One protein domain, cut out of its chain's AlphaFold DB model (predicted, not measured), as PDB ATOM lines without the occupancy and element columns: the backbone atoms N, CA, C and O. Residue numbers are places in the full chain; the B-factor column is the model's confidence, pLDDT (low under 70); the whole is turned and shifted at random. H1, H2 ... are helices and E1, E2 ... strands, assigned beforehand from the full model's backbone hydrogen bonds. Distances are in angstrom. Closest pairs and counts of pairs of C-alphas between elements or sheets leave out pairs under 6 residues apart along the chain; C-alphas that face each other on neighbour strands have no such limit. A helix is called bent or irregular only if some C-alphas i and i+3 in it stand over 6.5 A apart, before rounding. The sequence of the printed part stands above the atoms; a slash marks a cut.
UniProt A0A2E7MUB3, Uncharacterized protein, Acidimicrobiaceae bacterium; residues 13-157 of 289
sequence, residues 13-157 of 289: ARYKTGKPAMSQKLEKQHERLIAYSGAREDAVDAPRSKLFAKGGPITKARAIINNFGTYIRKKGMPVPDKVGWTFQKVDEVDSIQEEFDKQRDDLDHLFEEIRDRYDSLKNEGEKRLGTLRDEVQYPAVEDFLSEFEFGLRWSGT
ATOM      1  N   ALA A  13      65.585-103.620 422.241       87.75
ATOM      2  CA  ALA A  13      65.618-102.923 420.967       87.75
ATOM      3  C   ALA A  13      66.584-103.623 420.015       87.75
ATOM      4  O   ALA A  13      67.759-103.817 420.340       87.75
ATOM      5  N   ARG A  14      66.108-103.962 418.817       91.12
ATOM      6  CA  ARG A  14      66.932-104.445 417.712       91.12
ATOM      7  C   ARG A  14      67.133-103.322 416.716       91.12
ATOM      8  O   ARG A  14      66.185-102.915 416.045       91.12
ATOM      9  N   TYR A  15      68.379-102.897 416.562       91.06
ATOM     10  CA  TYR A  15      68.767-102.017 415.471       91.06
ATOM     11  C   TYR A  15      69.314-102.858 414.316       91.06
ATOM     12  O   TYR A  15      70.381-103.467 414.413       91.06
ATOM     13  N   LYS A  16      68.546-102.939 413.229       89.75
ATOM     14  CA  LYS A  16      68.937-103.604 411.988       89.75
ATOM     15  C   LYS A  16      69.652-102.595 411.097       89.75
ATOM     16  O   LYS A  16      69.117-101.524 410.815       89.75
ATOM     17  N   THR A  17      70.849-102.955 410.651       91.31
ATOM     18  CA  THR A  17      71.669-102.110 409.790       91.31
ATOM     19  C   THR A  17      72.269-102.903 408.639       91.31
ATOM     20  O   THR A  17      72.754-104.018 408.828       91.31
ATOM     21  N   GLY A  18      72.274-102.282 407.465       89.62
ATOM     22  CA  GLY A  18      72.845-102.800 406.232       89.62
ATOM     23  C   GLY A  18      73.431-101.650 405.428       89.62
ATOM     24  O   GLY A  18      72.996-100.502 405.551       89.62
ATOM     25  N   LYS A  19      74.490-101.935 404.673       87.38
ATOM     26  CA  LYS A  19      75.157-100.950 403.824       87.38
ATOM     27  C   LYS A  19      75.568-101.611 402.521       87.38
ATOM     28  O   LYS A  19      75.972-102.776 402.560       87.38
ATOM     29  N   PRO A  20      75.630-100.842 401.427       85.56
ATOM     30  CA  PRO A  20      76.039-101.392 400.158       85.56
ATOM     31  C   PRO A  20      77.460-101.950 400.181       85.56
ATOM     32  O   PRO A  20      78.418-101.260 400.552       85.56
ATOM     33  N   ALA A  21      77.612-103.179 399.699       85.62
ATOM     34  CA  ALA A  21      78.900-103.834 399.485       85.62
ATOM     35  C   ALA A  21      79.636-103.277 398.253       85.62
ATOM     36  O   ALA A  21      80.787-103.632 397.999       85.62
ATOM     37  N   MET A  22      78.994-102.387 397.488       84.06
ATOM     38  CA  MET A  22      79.521-101.821 396.246       84.06
ATOM     39  C   MET A  22      80.934-101.240 396.380       84.06
ATOM     40  O   MET A  22      81.755-101.453 395.499       84.06
ATOM     41  N   SER A  23      81.263-100.582 397.496       81.12
ATOM     42  CA  SER A  23      82.618-100.056 397.730       81.12
ATOM     43  C   SER A  23      83.696-101.151 397.692       81.12
ATOM     44  O   SER A  23      84.781-100.899 397.182       81.12
ATOM     45  N   GLN A  24      83.397-102.345 398.215       85.06
ATOM     46  CA  GLN A  24      84.298-103.504 398.195       85.06
ATOM     47  C   GLN A  24      84.234-104.245 396.853       85.06
ATOM     48  O   GLN A  24      85.243-104.764 396.382       85.06
ATOM     49  N   LYS A  25      83.050-104.308 396.222       86.62
ATOM     50  CA  LYS A  25      82.878-104.904 394.886       86.62
ATOM     51  C   LYS A  25      83.710-104.144 393.843       86.62
ATOM     52  O   LYS A  25      84.442-104.781 393.094       86.62
ATOM     53  N   LEU A  26      83.647-102.808 393.849       84.31
ATOM     54  CA  LEU A  26      84.440-101.946 392.967       84.31
ATOM     55  C   LEU A  26      85.938-102.105 393.230       84.31
ATOM     56  O   LEU A  26      86.688-102.320 392.294       84.31
ATOM     57  N   GLU A  27      86.368-102.099 394.493       84.62
ATOM     58  CA  GLU A  27      87.776-102.313 394.863       84.62
ATOM     59  C   GLU A  27      88.336-103.628 394.295       84.62
ATOM     60  O   GLU A  27      89.372-103.623 393.637       84.62
ATOM     61  N   LYS A  28      87.595-104.736 394.409       86.50
ATOM     62  CA  LYS A  28      87.997-106.024 393.817       86.50
ATOM     63  C   LYS A  28      88.037-106.011 392.287       86.50
ATOM     64  O   LYS A  28      88.871-106.691 391.692       86.50
ATOM     65  N   GLN A  29      87.114-105.302 391.634       85.50
ATOM     66  CA  GLN A  29      87.147-105.133 390.175       85.50
ATOM     67  C   GLN A  29      88.364-104.291 389.761       85.50
ATOM     68  O   GLN A  29      89.049-104.633 388.800       85.50
ATOM     69  N   HIS A  30      88.684-103.249 390.529       84.69
ATOM     70  CA  HIS A  30      89.811-102.356 390.286       84.69
ATOM     71  C   HIS A  30      91.161-103.071 390.417       84.69
ATOM     72  O   HIS A  30      91.995-102.967 389.520       84.69
ATOM     73  N   GLU A  31      91.359-103.852 391.483       85.56
ATOM     74  CA  GLU A  31      92.568-104.667 391.684       85.56
ATOM     75  C   GLU A  31      92.814-105.617 390.504       85.56
ATOM     76  O   GLU A  31      93.940-105.748 390.019       85.56
ATOM     77  N   ARG A  32      91.744-106.242 389.993       85.06
ATOM     78  CA  ARG A  32      91.818-107.094 388.800       85.06
ATOM     79  C   ARG A  32      92.225-106.290 387.570       85.06
ATOM     80  O   ARG A  32      93.129-106.712 386.858       85.06
ATOM     81  N   LEU A  33      91.605-105.138 387.329       82.94
ATOM     82  CA  LEU A  33      91.925-104.299 386.173       82.94
ATOM     83  C   LEU A  33      93.385-103.840 386.177       82.94
ATOM     84  O   LEU A  33      94.068-103.976 385.166       82.94
ATOM     85  N   ILE A  34      93.900-103.388 387.320       84.44
ATOM     86  CA  ILE A  34      95.314-103.007 387.457       84.44
ATOM     87  C   ILE A  34      96.227-104.196 387.123       84.44
ATOM     88  O   ILE A  34      97.170-104.046 386.345       84.44
ATOM     89  N   ALA A  35      95.920-105.385 387.656       83.88
ATOM     90  CA  ALA A  35      96.724-106.587 387.449       83.88
ATOM     91  C   ALA A  35      96.718-107.096 385.995       83.88
ATOM     92  O   ALA A  35      97.748-107.567 385.516       83.88
ATOM     93  N   TYR A  36      95.584-107.012 385.291       79.31
ATOM     94  CA  TYR A  36      95.437-107.567 383.939       79.31
ATOM     95  C   TYR A  36      95.793-106.588 382.819       79.31
ATOM     96  O   TYR A  36      96.325-107.017 381.797       79.31
ATOM     97  N   SER A  37      95.506-105.293 382.974       76.44
ATOM     98  CA  SER A  37      95.654-104.316 381.887       76.44
ATOM     99  C   SER A  37      96.776-103.300 382.111       76.44
ATOM    100  O   SER A  37      96.968-102.427 381.267       76.44
ATOM    101  N   GLY A  38      97.485-103.356 383.247       73.50
ATOM    102  CA  GLY A  38      98.501-102.359 383.610       73.50
ATOM    103  C   GLY A  38      97.932-100.940 383.725       73.50
ATOM    104  O   GLY A  38      98.656 -99.961 383.535       73.50
ATOM    105  N   ALA A  39      96.621-100.823 383.967       77.56
ATOM    106  CA  ALA A  39      95.942 -99.540 384.056       77.56
ATOM    107  C   ALA A  39      96.457 -98.738 385.252       77.56
ATOM    108  O   ALA A  39      96.797 -99.290 386.298       77.56
ATOM    109  N   ARG A  40      96.496 -97.412 385.099       79.69
ATOM    110  CA  ARG A  40      96.940 -96.539 386.183       79.69
ATOM    111  C   ARG A  40      95.938 -96.576 387.334       79.69
ATOM    112  O   ARG A  40      94.746 -96.359 387.129       79.69
ATOM    113  N   GLU A  41      96.444 -96.789 388.540       81.69
ATOM    114  CA  GLU A  41      95.648 -96.911 389.764       81.69
ATOM    115  C   GLU A  41      94.715 -95.707 389.998       81.69
ATOM    116  O   GLU A  41      93.553 -95.883 390.356       81.69
ATOM    117  N   ASP A  42      95.175 -94.488 389.693       80.06
ATOM    118  CA  ASP A  42      94.398 -93.247 389.826       80.06
ATOM    119  C   ASP A  42      93.191 -93.163 388.878       80.06
ATOM    120  O   ASP A  42      92.160 -92.573 389.215       80.06
ATOM    121  N   ALA A  43      93.313 -93.747 387.687       76.44
ATOM    122  CA  ALA A  43      92.228 -93.841 386.718       76.44
ATOM    123  C   ALA A  43      91.214 -94.918 387.124       76.44
ATOM    124  O   ALA A  43      90.009 -94.698 386.998       76.44
ATOM    125  N   VAL A  44      91.700 -96.046 387.650       79.19
ATOM    126  CA  VAL A  44      90.856 -97.172 388.056       79.19
ATOM    127  C   VAL A  44      90.108 -96.877 389.361       79.19
ATOM    128  O   VAL A  44      88.939 -97.218 389.450       79.19
ATOM    129  N   ASP A  45      90.688 -96.168 390.337       81.31
ATOM    130  CA  ASP A  45      89.989 -95.789 391.585       81.31
ATOM    131  C   ASP A  45      89.014 -94.604 391.419       81.31
ATOM    132  O   ASP A  45      88.166 -94.346 392.282       81.31
ATOM    133  N   ALA A  46      89.070 -93.883 390.295       78.25
ATOM    134  CA  ALA A  46      88.221 -92.721 390.031       78.25
ATOM    135  C   ALA A  46      86.709 -92.954 390.250       78.25
ATOM    136  O   ALA A  46      86.066 -92.096 390.858       78.25
ATOM    137  N   PRO A  47      86.101 -94.076 389.831       78.00
ATOM    138  CA  PRO A  47      84.674 -94.276 390.045       78.00
ATOM    139  C   PRO A  47      84.299 -94.552 391.499       78.00
ATOM    140  O   PRO A  47      83.294 -94.033 391.992       78.00
ATOM    141  N   ARG A  48      85.132 -95.308 392.222       82.19
ATOM    142  CA  ARG A  48      84.932 -95.553 393.655       82.19
ATOM    143  C   ARG A  48      85.084 -94.255 394.440       82.19
ATOM    144  O   ARG A  48      84.214 -93.924 395.241       82.19
ATOM    145  N   SER A  49      86.145 -93.495 394.183       82.44
ATOM    146  CA  SER A  49      86.403 -92.220 394.861       82.44
ATOM    147  C   SER A  49      85.334 -91.158 394.577       82.44
ATOM    148  O   SER A  49      85.041 -90.347 395.456       82.44
ATOM    149  N   LYS A  50      84.698 -91.179 393.397       86.06
ATOM    150  CA  LYS A  50      83.579 -90.288 393.051       86.06
ATOM    151  C   LYS A  50      82.281 -90.648 393.767       86.06
ATOM    152  O   LYS A  50      81.679 -89.773 394.388       86.06
ATOM    153  N   LEU A  51      81.875 -91.916 393.730       85.00
ATOM    154  CA  LEU A  51      80.665 -92.380 394.420       85.00
ATOM    155  C   LEU A  51      80.799 -92.259 395.947       85.00
ATOM    156  O   LEU A  51      79.883 -91.797 396.623       85.00
ATOM    157  N   PHE A  52      81.961 -92.609 396.501       87.38
ATOM    158  CA  PHE A  52      82.225 -92.595 397.946       87.38
ATOM    159  C   PHE A  52      83.029 -91.370 398.396       87.38
ATOM    160  O   PHE A  52      83.785 -91.429 399.368       87.38
ATOM    161  N   ALA A  53      82.858 -90.238 397.707       88.06
ATOM    162  CA  ALA A  53      83.539 -88.999 398.050       88.06
ATOM    163  C   ALA A  53      83.258 -88.584 399.505       88.06
ATOM    164  O   ALA A  53      82.148 -88.737 400.037       88.06
ATOM    165  N   LYS A  54      84.273 -88.021 400.170       88.94
ATOM    166  CA  LYS A  54      84.133 -87.501 401.535       88.94
ATOM    167  C   LYS A  54      83.097 -86.375 401.552       88.94
ATOM    168  O   LYS A  54      83.211 -85.416 400.797       88.94
ATOM    169  N   GLY A  55      82.093 -86.492 402.421       88.12
ATOM    170  CA  GLY A  55      80.987 -85.530 402.507       88.12
ATOM    171  C   GLY A  55      79.929 -85.661 401.403       88.12
ATOM    172  O   GLY A  55      78.960 -84.906 401.421       88.12
ATOM    173  N   GLY A  56      80.078 -86.615 400.478       90.81
ATOM    174  CA  GLY A  56      79.042 -86.959 399.504       90.81
ATOM    175  C   GLY A  56      77.850 -87.681 400.145       90.81
ATOM    176  O   GLY A  56      77.967 -88.181 401.272       90.81
ATOM    177  N   PRO A  57      76.712 -87.772 399.437       92.62
ATOM    178  CA  PRO A  57      75.466 -88.270 400.014       92.62
ATOM    179  C   PRO A  57      75.548 -89.746 400.434       92.62
ATOM    180  O   PRO A  57      75.119 -90.091 401.531       92.62
ATOM    181  N   ILE A  58      76.236 -90.599 399.663       92.19
ATOM    182  CA  ILE A  58      76.476 -92.011 400.024       92.19
ATOM    183  C   ILE A  58      77.265 -92.128 401.339       92.19
ATOM    184  O   ILE A  58      76.934 -92.927 402.219       92.19
ATOM    185  N   THR A  59      78.320 -91.327 401.503       92.62
ATOM    186  CA  THR A  59      79.151 -91.337 402.718       92.62
ATOM    187  C   THR A  59      78.384 -90.788 403.922       92.62
ATOM    188  O   THR A  59      78.526 -91.323 405.022       92.62
ATOM    189  N   LYS A  60      77.540 -89.766 403.722       95.06
ATOM    190  CA  LYS A  60      76.638 -89.232 404.755       95.06
ATOM    191  C   LYS A  60      75.600 -90.268 405.194       95.06
ATOM    192  O   LYS A  60      75.481 -90.505 406.391       95.06
ATOM    193  N   ALA A  61      74.957 -90.965 404.257       94.75
ATOM    194  CA  ALA A  61      74.000 -92.032 404.556       94.75
ATOM    195  C   ALA A  61      74.648 -93.150 405.393       94.75
ATOM    196  O   ALA A  61      74.142 -93.551 406.441       94.75
ATOM    197  N   ARG A  62      75.853 -93.597 405.007       93.88
ATOM    198  CA  ARG A  62      76.633 -94.569 405.801       93.88
ATOM    199  C   ARG A  62      76.966 -94.050 407.203       93.88
ATOM    200  O   ARG A  62      77.036 -94.855 408.135       93.88
ATOM    201  N   ALA A  63      77.214 -92.747 407.349       94.25
ATOM    202  CA  ALA A  63      77.510 -92.122 408.632       94.25
ATOM    203  C   ALA A  63      76.279 -92.081 409.545       94.25
ATOM    204  O   ALA A  63      76.409 -92.497 410.690       94.25
ATOM    205  N   ILE A  64      75.103 -91.693 409.041       95.00
ATOM    206  CA  ILE A  64      73.828 -91.737 409.786       95.00
ATOM    207  C   ILE A  64      73.609 -93.129 410.385       95.00
ATOM    208  O   ILE A  64      73.503 -93.293 411.602       95.00
ATOM    209  N   ILE A  65      73.692 -94.157 409.538       93.75
ATOM    210  CA  ILE A  65      73.493 -95.555 409.932       93.75
ATOM    211  C   ILE A  65      74.493 -95.989 411.026       93.75
ATOM    212  O   ILE A  65      74.139 -96.688 411.979       93.75
ATOM    213  N   ASN A  66      75.760 -95.581 410.916       92.25
ATOM    214  CA  ASN A  66      76.790 -95.873 411.920       92.25
ATOM    215  C   ASN A  66      76.570 -95.131 413.241       92.25
ATOM    216  O   ASN A  66      76.751 -95.698 414.325       92.25
ATOM    217  N   ASN A  67      76.225 -93.853 413.139       93.75
ATOM    218  CA  ASN A  67      76.093 -92.958 414.273       93.75
ATOM    219  C   ASN A  67      74.887 -93.358 415.116       93.75
ATOM    220  O   ASN A  67      75.038 -93.490 416.329       93.75
ATOM    221  N   PHE A  68      73.753 -93.689 414.492       93.38
ATOM    222  CA  PHE A  68      72.586 -94.181 415.219       93.38
ATOM    223  C   PHE A  68      72.869 -95.517 415.928       93.38
ATOM    224  O   PHE A  68      72.552 -95.690 417.104       93.38
ATOM    225  N   GLY A  69      73.590 -96.435 415.273       91.44
ATOM    226  CA  GLY A  69      74.028 -97.686 415.904       91.44
ATOM    227  C   GLY A  69      74.960 -97.482 417.104       91.44
ATOM    228  O   GLY A  69      75.010 -98.311 418.013       91.44
ATOM    229  N   THR A  70      75.713 -96.384 417.130       92.00
ATOM    230  CA  THR A  70      76.540 -95.990 418.281       92.00
ATOM    231  C   THR A  70      75.691 -95.320 419.359       92.00
ATOM    232  O   THR A  70      75.847 -95.631 420.538       92.00
ATOM    233  N   TYR A  71      74.757 -94.458 418.960       92.69
ATOM    234  CA  TYR A  71      73.811 -93.773 419.834       92.69
ATOM    235  C   TYR A  71      72.974 -94.765 420.654       92.69
ATOM    236  O   TYR A  71      73.003 -94.713 421.886       92.69
ATOM    237  N   ILE A  72      72.332 -95.742 420.002       88.81
ATOM    238  CA  ILE A  72      71.473 -96.720 420.687       88.81
ATOM    239  C   ILE A  72      72.266 -97.614 421.654       88.81
ATOM    240  O   ILE A  72      71.839 -97.854 422.783       88.81
ATOM    241  N   ARG A  73      73.480 -98.038 421.273       89.31
ATOM    242  CA  ARG A  73      74.386 -98.807 422.151       89.31
ATOM    243  C   ARG A  73      74.935 -97.980 423.309       89.31
ATOM    244  O   ARG A  73      75.229 -98.524 424.372       89.31
ATOM    245  N   LYS A  74      75.084 -96.667 423.123       89.19
ATOM    246  CA  LYS A  74      75.474 -95.761 424.200       89.19
ATOM    247  C   LYS A  74      74.342 -95.618 425.211       89.19
ATOM    248  O   LYS A  74      74.643 -95.556 426.400       89.19
ATOM    249  N   LYS A  75      73.086 -95.553 424.768       87.62
ATOM    250  CA  LYS A  75      71.898 -95.453 425.631       87.62
ATOM    251  C   LYS A  75      71.577 -96.761 426.366       87.62
ATOM    252  O   LYS A  75      71.179 -96.706 427.524       87.62
ATOM    253  N   GLY A  76      71.851 -97.905 425.740       88.81
ATOM    254  CA  GLY A  76      71.502 -99.224 426.268       88.81
ATOM    255  C   GLY A  76      72.660-100.109 426.731       88.81
ATOM    256  O   GLY A  76      73.827 -99.711 426.745       88.81
ATOM    257  N   MET A  77      72.325-101.355 427.064       89.31
ATOM    258  CA  MET A  77      73.278-102.453 427.281       89.31
ATOM    259  C   MET A  77      73.071-103.541 426.227       89.31
ATOM    260  O   MET A  77      71.931-103.767 425.837       89.31
ATOM    261  N   PRO A  78      74.125-104.209 425.734       89.25
ATOM    262  CA  PRO A  78      73.950-105.338 424.825       89.25
ATOM    263  C   PRO A  78      73.176-106.466 425.515       89.25
ATOM    264  O   PRO A  78      73.327-106.678 426.716       89.25
ATOM    265  N   VAL A  79      72.363-107.187 424.746       88.38
ATOM    266  CA  VAL A  79      71.717-108.419 425.211       88.38
ATOM    267  C   VAL A  79      72.673-109.588 424.915       88.38
ATOM    268  O   VAL A  79      72.926-109.839 423.732       88.38
ATOM    269  N   PRO A  80      73.244-110.268 425.930       83.81
ATOM    270  CA  PRO A  80      74.325-111.246 425.745       83.81
ATOM    271  C   PRO A  80      74.003-112.377 424.758       83.81
ATOM    272  O   PRO A  80      74.819-112.712 423.900       83.81
ATOM    273  N   ASP A  81      72.783-112.911 424.807       83.44
ATOM    274  CA  ASP A  81      72.330-114.052 424.006       83.44
ATOM    275  C   ASP A  81      71.709-113.656 422.650       83.44
ATOM    276  O   ASP A  81      71.371-114.520 421.835       83.44
ATOM    277  N   LYS A  82      71.577-112.352 422.362       84.56
ATOM    278  CA  LYS A  82      70.906-111.841 421.156       84.56
ATOM    279  C   LYS A  82      71.752-110.800 420.421       84.56
ATOM    280  O   LYS A  82      71.697-109.598 420.674       84.56
ATOM    281  N   VAL A  83      72.474-111.253 419.395       83.69
ATOM    282  CA  VAL A  83      73.317-110.385 418.555       83.69
ATOM    283  C   VAL A  83      72.513-109.234 417.934       83.69
ATOM    284  O   VAL A  83      71.495-109.443 417.270       83.69
ATOM    285  N   GLY A  84      73.010-108.007 418.109       81.44
ATOM    286  CA  GLY A  84      72.396-106.787 417.573       81.44
ATOM    287  C   GLY A  84      71.205-106.266 418.382       81.44
ATOM    288  O   GLY A  84      70.575-105.292 417.963       81.44
ATOM    289  N   TRP A  85      70.903-106.888 419.523       89.50
ATOM    290  CA  TRP A  85      69.898-106.414 420.463       89.50
ATOM    291  C   TRP A  85      70.533-105.654 421.621       89.50
ATOM    292  O   TRP A  85      71.657-105.926 422.048       89.50
ATOM    293  N   THR A  86      69.784-104.683 422.130       90.44
ATOM    294  CA  THR A  86      70.159-103.882 423.291       90.44
ATOM    295  C   THR A  86      68.987-103.770 424.251       90.44
ATOM    296  O   THR A  86      67.872-103.496 423.816       90.44
ATOM    297  N   PHE A  87      69.229-103.947 425.544       88.50
ATOM    298  CA  PHE A  87      68.319-103.481 426.576       88.50
ATOM    299  C   PHE A  87      68.285-101.954 426.562       88.50
ATOM    300  O   PHE A  87      69.335-101.313 426.473       88.50
ATOM    301  N   GLN A  88      67.090-101.385 426.659       86.06
ATOM    302  CA  GLN A  88      66.821 -99.955 426.779       86.06
ATOM    303  C   GLN A  88      65.862 -99.732 427.942       86.06
ATOM    304  O   GLN A  88      65.027-100.592 428.233       86.06
ATOM    305  N   LYS A  89      65.960 -98.578 428.598       82.00
ATOM    306  CA  LYS A  89      64.951 -98.180 429.577       82.00
ATOM    307  C   LYS A  89      63.701 -97.684 428.855       82.00
ATOM    308  O   LYS A  89      63.803 -97.047 427.810       82.00
ATOM    309  N   VAL A  90      62.533 -97.984 429.410       78.56
ATOM    310  CA  VAL A  90      61.234 -97.629 428.821       78.56
ATOM    311  C   VAL A  90      61.046 -96.110 428.729       78.56
ATOM    312  O   VAL A  90      60.491 -95.637 427.746       78.56
ATOM    313  N   ASP A  91      61.556 -95.342 429.694       78.75
ATOM    314  CA  ASP A  91      61.497 -93.870 429.702       78.75
ATOM    315  C   ASP A  91      62.360 -93.202 428.614       78.75
ATOM    316  O   ASP A  91      62.139 -92.045 428.272       78.75
ATOM    317  N   GLU A  92      63.318 -93.928 428.035       78.56
ATOM    318  CA  GLU A  92      64.173 -93.448 426.944       78.56
ATOM    319  C   GLU A  92      63.601 -93.778 425.554       78.56
ATOM    320  O   GLU A  92      64.088 -93.231 424.561       78.56
ATOM    321  N   VAL A  93      62.586 -94.651 425.461       80.38
ATOM    322  CA  VAL A  93      62.041 -95.163 424.188       80.38
ATOM    323  C   VAL A  93      61.591 -94.033 423.274       80.38
ATOM    324  O   VAL A  93      62.015 -94.008 422.121       80.38
ATOM    325  N   ASP A  94      60.807 -93.086 423.789       77.50
ATOM    326  CA  ASP A  94      60.284 -91.972 422.993       77.50
ATOM    327  C   ASP A  94      61.424 -91.123 422.424       77.50
ATOM    328  O   ASP A  94      61.468 -90.866 421.225       77.50
ATOM    329  N   SER A  95      62.431 -90.797 423.241       84.81
ATOM    330  CA  SER A  95      63.590 -90.016 422.785       84.81
ATOM    331  C   SER A  95      64.437 -90.744 421.731       84.81
ATOM    332  O   SER A  95      64.984 -90.122 420.822       84.81
ATOM    333  N   ILE A  96      64.552 -92.074 421.836       85.38
ATOM    334  CA  ILE A  96      65.271 -92.896 420.857       85.38
ATOM    335  C   ILE A  96      64.461 -92.999 419.564       85.38
ATOM    336  O   ILE A  96      65.052 -92.993 418.485       85.38
ATOM    337  N   GLN A  97      63.134 -93.102 419.667       86.12
ATOM    338  CA  GLN A  97      62.229 -93.165 418.526       86.12
ATOM    339  C   GLN A  97      62.214 -91.835 417.763       86.12
ATOM    340  O   GLN A  97      62.387 -91.849 416.551       86.12
ATOM    341  N   GLU A  98      62.132 -90.701 418.460       87.50
ATOM    342  CA  GLU A  98      62.234 -89.365 417.858       87.50
ATOM    343  C   GLU A  98      63.555 -89.178 417.097       87.50
ATOM    344  O   GLU A  98      63.563 -88.718 415.954       87.50
ATOM    345  N   GLU A  99      64.685 -89.573 417.696       93.62
ATOM    346  CA  GLU A  99      65.979 -89.510 417.012       93.62
ATOM    347  C   GLU A  99      66.038 -90.492 415.831       93.62
ATOM    348  O   GLU A  99      66.598 -90.158 414.791       93.62
ATOM    349  N   PHE A 100      65.455 -91.690 415.948       92.19
ATOM    350  CA  PHE A 100      65.389 -92.650 414.843       92.19
ATOM    351  C   PHE A 100      64.604 -92.091 413.658       92.19
ATOM    352  O   PHE A 100      65.085 -92.174 412.528       92.19
ATOM    353  N   ASP A 101      63.431 -91.515 413.914       90.75
ATOM    354  CA  ASP A 101      62.550 -90.968 412.886       90.75
ATOM    355  C   ASP A 101      63.213 -89.774 412.193       90.75
ATOM    356  O   ASP A 101      63.288 -89.738 410.969       90.75
ATOM    357  N   LYS A 102      63.856 -88.884 412.956       95.31
ATOM    358  CA  LYS A 102      64.660 -87.793 412.389       95.31
ATOM    359  C   LYS A 102      65.792 -88.296 411.486       95.31
ATOM    360  O   LYS A 102      65.985 -87.792 410.383       95.31
ATOM    361  N   GLN A 103      66.565 -89.280 411.950       95.62
ATOM    362  CA  GLN A 103      67.661 -89.850 411.158       95.62
ATOM    363  C   GLN A 103      67.142 -90.593 409.920       95.62
ATOM    364  O   GLN A 103      67.847 -90.671 408.914       95.62
ATOM    365  N   ARG A 104      65.927 -91.147 409.988       94.56
ATOM    366  CA  ARG A 104      65.255 -91.781 408.855       94.56
ATOM    367  C   ARG A 104      64.838 -90.755 407.806       94.56
ATOM    368  O   ARG A 104      65.136 -90.978 406.640       94.56
ATOM    369  N   ASP A 105      64.259 -89.632 408.217       96.31
ATOM    370  CA  ASP A 105      63.906 -88.536 407.308       96.31
ATOM    371  C   ASP A 105      65.157 -87.979 406.602       96.31
ATOM    372  O   ASP A 105      65.189 -87.837 405.377       96.31
ATOM    373  N   ASP A 106      66.243 -87.753 407.354       96.19
ATOM    374  CA  ASP A 106      67.535 -87.338 406.790       96.19
ATOM    375  C   ASP A 106      68.086 -88.376 405.789       96.19
ATOM    376  O   ASP A 106      68.695 -88.021 404.773       96.19
ATOM    377  N   LEU A 107      67.890 -89.669 406.064       95.69
ATOM    378  CA  LEU A 107      68.321 -90.758 405.189       95.69
ATOM    379  C   LEU A 107      67.490 -90.820 403.902       95.69
ATOM    380  O   LEU A 107      68.070 -91.006 402.832       95.69
ATOM    381  N   ASP A 108      66.176 -90.620 403.990       96.38
ATOM    382  CA  ASP A 108      65.272 -90.606 402.838       96.38
ATOM    383  C   ASP A 108      65.615 -89.443 401.889       96.38
ATOM    384  O   ASP A 108      65.776 -89.661 400.684       96.38
ATOM    385  N   HIS A 109      65.890 -88.246 402.424       96.81
ATOM    386  CA  HIS A 109      66.401 -87.117 401.636       96.81
ATOM    387  C   HIS A 109      67.744 -87.421 400.957       96.81
ATOM    388  O   HIS A 109      67.968 -87.063 399.798       96.81
ATOM    389  N   LEU A 110      68.657 -88.108 401.651       96.25
ATOM    390  CA  LEU A 110      69.923 -88.529 401.050       96.25
ATOM    391  C   LEU A 110      69.722 -89.590 399.966       96.25
ATOM    392  O   LEU A 110      70.485 -89.606 399.004       96.25
ATOM    393  N   PHE A 111      68.733 -90.474 400.093       96.06
ATOM    394  CA  PHE A 111      68.413 -91.457 399.061       96.06
ATOM    395  C   PHE A 111      67.859 -90.801 397.799       96.06
ATOM    396  O   PHE A 111      68.272 -91.190 396.709       96.06
ATOM    397  N   GLU A 112      67.012 -89.781 397.923       96.50
ATOM    398  CA  GLU A 112      66.588 -88.951 396.787       96.50
ATOM    399  C   GLU A 112      67.790 -88.271 396.116       96.50
ATOM    400  O   GLU A 112      67.990 -88.421 394.912       96.50
ATOM    401  N   GLU A 113      68.675 -87.640 396.899       95.50
ATOM    402  CA  GLU A 113      69.890 -87.020 396.355       95.50
ATOM    403  C   GLU A 113      70.797 -88.050 395.653       95.50
ATOM    404  O   GLU A 113      71.414 -87.760 394.624       95.50
ATOM    405  N   ILE A 114      70.897 -89.270 396.193       94.06
ATOM    406  CA  ILE A 114      71.645 -90.358 395.556       94.06
ATOM    407  C   ILE A 114      70.987 -90.740 394.236       94.06
ATOM    408  O   ILE A 114      71.722 -90.843 393.260       94.06
ATOM    409  N   ARG A 115      69.660 -90.914 394.178       95.19
ATOM    410  CA  ARG A 115      68.944 -91.242 392.930       95.19
ATOM    411  C   ARG A 115      69.255 -90.243 391.831       95.19
ATOM    412  O   ARG A 115      69.700 -90.645 390.758       95.19
ATOM    413  N   ASP A 116      69.124 -88.959 392.138       94.19
ATOM    414  CA  ASP A 116      69.327 -87.881 391.168       94.19
ATOM    415  C   ASP A 116      70.771 -87.815 390.661       94.19
ATOM    416  O   ASP A 116      71.038 -87.472 389.507       94.19
ATOM    417  N   ARG A 117      71.736 -88.141 391.528       91.50
ATOM    418  CA  ARG A 117      73.163 -87.984 391.226       91.50
ATOM    419  C   ARG A 117      73.839 -89.272 390.773       91.50
ATOM    420  O   ARG A 117      74.951 -89.178 390.253       91.50
ATOM    421  N   TYR A 118      73.225 -90.440 390.948       90.06
ATOM    422  CA  TYR A 118      73.887 -91.739 390.794       90.06
ATOM    423  C   TYR A 118      74.538 -91.902 389.421       90.06
ATOM    424  O   TYR A 118      75.749 -92.117 389.328       90.06
ATOM    425  N   ASP A 119      73.762 -91.688 388.358       89.31
ATOM    426  CA  ASP A 119      74.254 -91.806 386.986       89.31
ATOM    427  C   ASP A 119      75.312 -90.748 386.669       89.31
ATOM    428  O   ASP A 119      76.307 -91.041 386.009       89.31
ATOM    429  N   SER A 120      75.160 -89.523 387.181       88.44
ATOM    430  CA  SER A 120      76.158 -88.466 386.974       88.44
ATOM    431  C   SER A 120      77.509 -88.819 387.613       88.44
ATOM    432  O   SER A 120      78.551 -88.690 386.967       88.44
ATOM    433  N   LEU A 121      77.498 -89.345 388.845       82.62
ATOM    434  CA  LEU A 121      78.692 -89.754 389.587       82.62
ATOM    435  C   LEU A 121      79.369 -90.966 388.941       82.62
ATOM    436  O   LEU A 121      80.595 -90.986 388.814       82.62
ATOM    437  N   LYS A 122      78.570 -91.943 388.497       85.38
ATOM    438  CA  LYS A 122      79.035 -93.094 387.718       85.38
ATOM    439  C   LYS A 122      79.717 -92.638 386.425       85.38
ATOM    440  O   LYS A 122      80.883 -92.960 386.204       85.38
ATOM    441  N   ASN A 123      79.038 -91.816 385.624       86.19
ATOM    442  CA  ASN A 123      79.541 -91.333 384.336       86.19
ATOM    443  C   ASN A 123      80.832 -90.507 384.481       86.19
ATOM    444  O   ASN A 123      81.726 -90.587 383.638       86.19
ATOM    445  N   GLU A 124      80.964 -89.702 385.540       82.56
ATOM    446  CA  GLU A 124      82.210 -88.983 385.838       82.56
ATOM    447  C   GLU A 124      83.383 -89.925 386.135       82.56
ATOM    448  O   GLU A 124      84.503 -89.664 385.688       82.56
ATOM    449  N   GLY A 125      83.131 -90.999 386.884       77.75
ATOM    450  CA  GLY A 125      84.115 -92.040 387.168       77.75
ATOM    451  C   GLY A 125      84.540 -92.790 385.908       77.75
ATOM    452  O   GLY A 125      85.731 -92.912 385.626       77.75
ATOM    453  N   GLU A 126      83.566 -93.221 385.107       83.25
ATOM    454  CA  GLU A 126      83.792 -93.983 383.875       83.25
ATOM    455  C   GLU A 126      84.584 -93.210 382.817       83.25
ATOM    456  O   GLU A 126      85.414 -93.794 382.122       83.25
ATOM    457  N   LYS A 127      84.419 -91.883 382.729       82.75
ATOM    458  CA  LYS A 127      85.225 -91.045 381.818       82.75
ATOM    459  C   LYS A 127      86.730 -91.207 382.038       82.75
ATOM    460  O   LYS A 127      87.493 -91.072 381.084       82.75
ATOM    461  N   ARG A 128      87.165 -91.486 383.270       78.31
ATOM    462  CA  ARG A 128      88.583 -91.699 383.593       78.31
ATOM    463  C   ARG A 128      89.070 -93.112 383.274       78.31
ATOM    464  O   ARG A 128      90.265 -93.277 383.056       78.31
ATOM    465  N   LEU A 129      88.166 -94.089 383.178       77.44
ATOM    466  CA  LEU A 129      88.483 -95.466 382.778       77.44
ATOM    467  C   LEU A 129      88.740 -95.607 381.271       77.44
ATOM    468  O   LEU A 129      89.390 -96.560 380.843       77.44
ATOM    469  N   GLY A 130      88.240 -94.675 380.454       79.94
ATOM    470  CA  GLY A 130      88.417 -94.714 379.003       79.94
ATOM    471  C   GLY A 130      87.841 -95.998 378.400       79.94
ATOM    472  O   GLY A 130      86.648 -96.266 378.521       79.94
ATOM    473  N   THR A 131      88.689 -96.803 377.757       81.88
ATOM    474  CA  THR A 131      88.292 -98.070 377.117       81.88
ATOM    475  C   THR A 131      87.950 -99.182 378.109       81.88
ATOM    476  O   THR A 131      87.347-100.166 377.709       81.88
ATOM    477  N   LEU A 132      88.312 -99.040 379.389       79.38
ATOM    478  CA  LEU A 132      88.066-100.047 380.431       79.38
ATOM    479  C   LEU A 132      86.721 -99.864 381.144       79.38
ATOM    480  O   LEU A 132      86.425-100.586 382.090       79.38
ATOM    481  N   ARG A 133      85.904 -98.890 380.724       81.12
ATOM    482  CA  ARG A 133      84.613 -98.605 381.367       81.12
ATOM    483  C   ARG A 133      83.683 -99.827 381.379       81.12
ATOM    484  O   ARG A 133      83.005-100.051 382.371       81.12
ATOM    485  N   ASP A 134      83.698-100.620 380.302       83.00
ATOM    486  CA  ASP A 134      82.769-101.740 380.097       83.00
ATOM    487  C   ASP A 134      83.123-102.944 381.001       83.00
ATOM    488  O   ASP A 134      82.305-103.839 381.201       83.00
ATOM    489  N   GLU A 135      84.321-102.939 381.599       82.06
ATOM    490  CA  GLU A 135      84.786-103.953 382.552       82.06
ATOM    491  C   GLU A 135      84.313-103.687 383.993       82.06
ATOM    492  O   GLU A 135      84.405-104.567 384.854       82.06
ATOM    493  N   VAL A 136      83.813-102.477 384.285       82.44
ATOM    494  CA  VAL A 136      83.324-102.111 385.621       82.44
ATOM    495  C   VAL A 136      81.807-102.226 385.664       82.44
ATOM    496  O   VAL A 136      81.083-101.545 384.941       82.44
ATOM    497  N   GLN A 137      81.307-103.084 386.550       84.56
ATOM    498  CA  GLN A 137      79.874-103.335 386.682       84.56
ATOM    499  C   GLN A 137      79.275-102.532 387.834       84.56
ATOM    500  O   GLN A 137      79.631-102.733 389.000       84.56
ATOM    501  N   TYR A 138      78.305-101.680 387.502       84.88
ATOM    502  CA  TYR A 138      77.496-100.927 388.459       84.88
ATOM    503  C   TYR A 138      76.100-101.553 388.545       84.88
ATOM    504  O   TYR A 138      75.506-101.819 387.496       84.88
ATOM    505  N   PRO A 139      75.558-101.783 389.753       87.75
ATOM    506  CA  PRO A 139      74.157-102.141 389.916       87.75
ATOM    507  C   PRO A 139      73.248-100.985 389.475       87.75
ATOM    508  O   PRO A 139      73.691 -99.840 389.341       87.75
ATOM    509  N   ALA A 140      71.963-101.279 389.283       90.56
ATOM    510  CA  ALA A 140      70.970-100.222 389.168       90.56
ATOM    511  C   ALA A 140      70.898 -99.424 390.481       90.56
ATOM    512  O   ALA A 140      71.197 -99.946 391.558       90.56
ATOM    513  N   VAL A 141      70.483 -98.157 390.399       92.19
ATOM    514  CA  VAL A 141      70.414 -97.288 391.582       92.19
ATOM    515  C   VAL A 141      69.478 -97.841 392.658       92.19
ATOM    516  O   VAL A 141      69.825 -97.806 393.833       92.19
ATOM    517  N   GLU A 142      68.347 -98.439 392.275       93.00
ATOM    518  CA  GLU A 142      67.416 -99.045 393.234       93.00
ATOM    519  C   GLU A 142      67.995-100.306 393.885       93.00
ATOM    520  O   GLU A 142      67.853-100.484 395.093       93.00
ATOM    521  N   ASP A 143      68.730-101.135 393.135       91.00
ATOM    522  CA  ASP A 143      69.434-102.288 393.707       91.00
ATOM    523  C   ASP A 143      70.482-101.818 394.722       91.00
ATOM    524  O   ASP A 143      70.562-102.345 395.829       91.00
ATOM    525  N   PHE A 144      71.248-100.775 394.380       91.75
ATOM    526  CA  PHE A 144      72.222-100.166 395.282       91.75
ATOM    527  C   PHE A 144      71.572 -99.601 396.550       91.75
ATOM    528  O   PHE A 144      72.074 -99.838 397.650       91.75
ATOM    529  N   LEU A 145      70.466 -98.866 396.410       92.88
ATOM    530  CA  LEU A 145      69.745 -98.278 397.536       92.88
ATOM    531  C   LEU A 145      69.106 -99.349 398.429       92.88
ATOM    532  O   LEU A 145      69.124 -99.207 399.649       92.88
ATOM    533  N   SER A 146      68.629-100.453 397.849       91.31
ATOM    534  CA  SER A 146      68.044-101.570 398.599       91.31
ATOM    535  C   SER A 146      69.040-102.296 399.515       91.31
ATOM    536  O   SER A 146      68.626-102.941 400.478       91.31
ATOM    537  N   GLU A 147      70.353-102.178 399.263       92.75
ATOM    538  CA  GLU A 147      71.388-102.743 400.141       92.75
ATOM    539  C   GLU A 147      71.543-101.945 401.457       92.75
ATOM    540  O   GLU A 147      72.190-102.419 402.400       92.75
ATOM    541  N   PHE A 148      70.983-100.732 401.552       93.25
ATOM    542  CA  PHE A 148      70.904-100.020 402.824       93.25
ATOM    543  C   PHE A 148      69.772-100.587 403.683       93.25
ATOM    544  O   PHE A 148      68.618-100.640 403.270       93.25
ATOM    545  N   GLU A 149      70.087-100.933 404.930       93.25
ATOM    546  CA  GLU A 149      69.065-101.230 405.932       93.25
ATOM    547  C   GLU A 149      69.216-100.261 407.102       93.25
ATOM    548  O   GLU A 149      70.318-100.054 407.622       93.25
ATOM    549  N   PHE A 150      68.091 -99.695 407.522       93.12
ATOM    550  CA  PHE A 150      67.976 -98.825 408.682       93.12
ATOM    551  C   PHE A 150      66.631 -99.107 409.346       93.12
ATOM    552  O   PHE A 150      65.583 -98.661 408.887       93.12
ATOM    553  N   GLY A 151      66.643 -99.949 410.377       91.06
ATOM    554  CA  GLY A 151      65.419-100.406 411.024       91.06
ATOM    555  C   GLY A 151      65.574-100.488 412.529       91.06
ATOM    556  O   GLY A 151      66.568-101.014 413.023       91.06
ATOM    557  N   LEU A 152      64.563-100.028 413.254       89.56
ATOM    558  CA  LEU A 152      64.456-100.179 414.696       89.56
ATOM    559  C   LEU A 152      63.225-101.025 415.012       89.56
ATOM    560  O   LEU A 152      62.132-100.769 414.509       89.56
ATOM    561  N   ARG A 153      63.408-102.072 415.816       87.56
ATOM    562  CA  ARG A 153      62.310-102.896 416.326       87.56
ATOM    563  C   ARG A 153      62.398-102.971 417.837       87.56
ATOM    564  O   ARG A 153      63.413-103.405 418.374       87.56
ATOM    565  N   TRP A 154      61.290-102.660 418.485       80.75
ATOM    566  CA  TRP A 154      61.084-102.892 419.905       80.75
ATOM    567  C   TRP A 154      60.502-104.290 420.128       80.75
ATOM    568  O   TRP A 154      59.646-104.747 419.366       80.75
ATOM    569  N   SER A 155      60.974-104.984 421.157       80.44
ATOM    570  CA  SER A 155      60.381-106.214 421.669       80.44
ATOM    571  C   SER A 155      60.223-106.065 423.168       80.44
ATOM    572  O   SER A 155      61.196-105.787 423.866       80.44
ATOM    573  N   GLY A 156      59.007-106.290 423.667       64.19
ATOM    574  CA  GLY A 156      58.814-106.468 425.100       64.19
ATOM    575  C   GLY A 156      59.745-107.568 425.602       64.19
ATOM    576  O   GLY A 156      59.907-108.600 424.940       64.19
ATOM    577  N   THR A 157      60.353-107.358 426.764       61.66
ATOM    578  CA  THR A 157      60.811-108.491 427.564       61.66
ATOM    579  C   THR A 157      59.558-109.292 427.938       61.66
ATOM    580  O   THR A 157      58.465-108.739 428.069       61.66
TER     581      THR A 157
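What this domain is: This is residues 13 to 157 of the 289 residues of an uncharacterized protein of Acidimicrobiaceae bacterium (UniProt A0A2E7MUB3). One long helix, H5, runs along most of an elongated body; at one end a small, twisted three-stranded sheet has H4 over one face and the first part of H5 beside it, and at the other end H1, H2 and H3 gather near the kinked far part of H5. The printed part has 145 residues, mostly helix, with named elements in the order E1 H1 H2 H3 H4 E2 H5 H6 E3; the sheet, E2 E1 E3, is antiparallel. It is loose, with a radius of gyration of the C-alphas of 18.7 A and spans of 59 by 32 by 22 A.

How they stand to each other: Start at inner strand E1, residues 13 to 18: N 14 and O 153 of E3, residues 149 to 156, are 2.8 A apart, within hydrogen-bond range, as are N 13 and O 86 of E2, residues 85 to 89, at 2.8 A. H1, residues 22 to 37, touches H2, residues 41 to 44, at C-alphas His 30 and Val 44, the closest, 5.7 A apart. H3, residues 46 to 51, touches H5, residues 90 to 135, closest at C-alphas Pro 47 and Gly 125, 3.7 A. H4, residues 57 to 75, is on the sheet, at a height of 10.2 A. H5, irregular with C-alphas 128 and 131 9.1 A apart, touches H4 at a shallow tilt of 28 degrees, opposite ways, closest at C-alphas Pro 57 and Leu 110, 5.6 A. H5 and H6, residues 141 to 146, form a hairpin, closest at C-alphas Arg 115 and Val 141, 6.4 A. Every O i to N i+4 pair is within hydrogen-bond range in H1, H3 and H6, against 14 of 15 in H4 and 31 of 42 in H5; H2 is too short for one.

Where its parts are: Find C-alpha 13 at (65.618, -102.923, 420.967), where E1 begins. H5 runs 52.3 A from C-alpha 90 at (61.234, -97.629, 428.821), H4 26.8 A and E3 22.4 A.

The domain as a whole: The printed part has no cut and no long link. Residues 156 to 157 are under 70 in pLDDT.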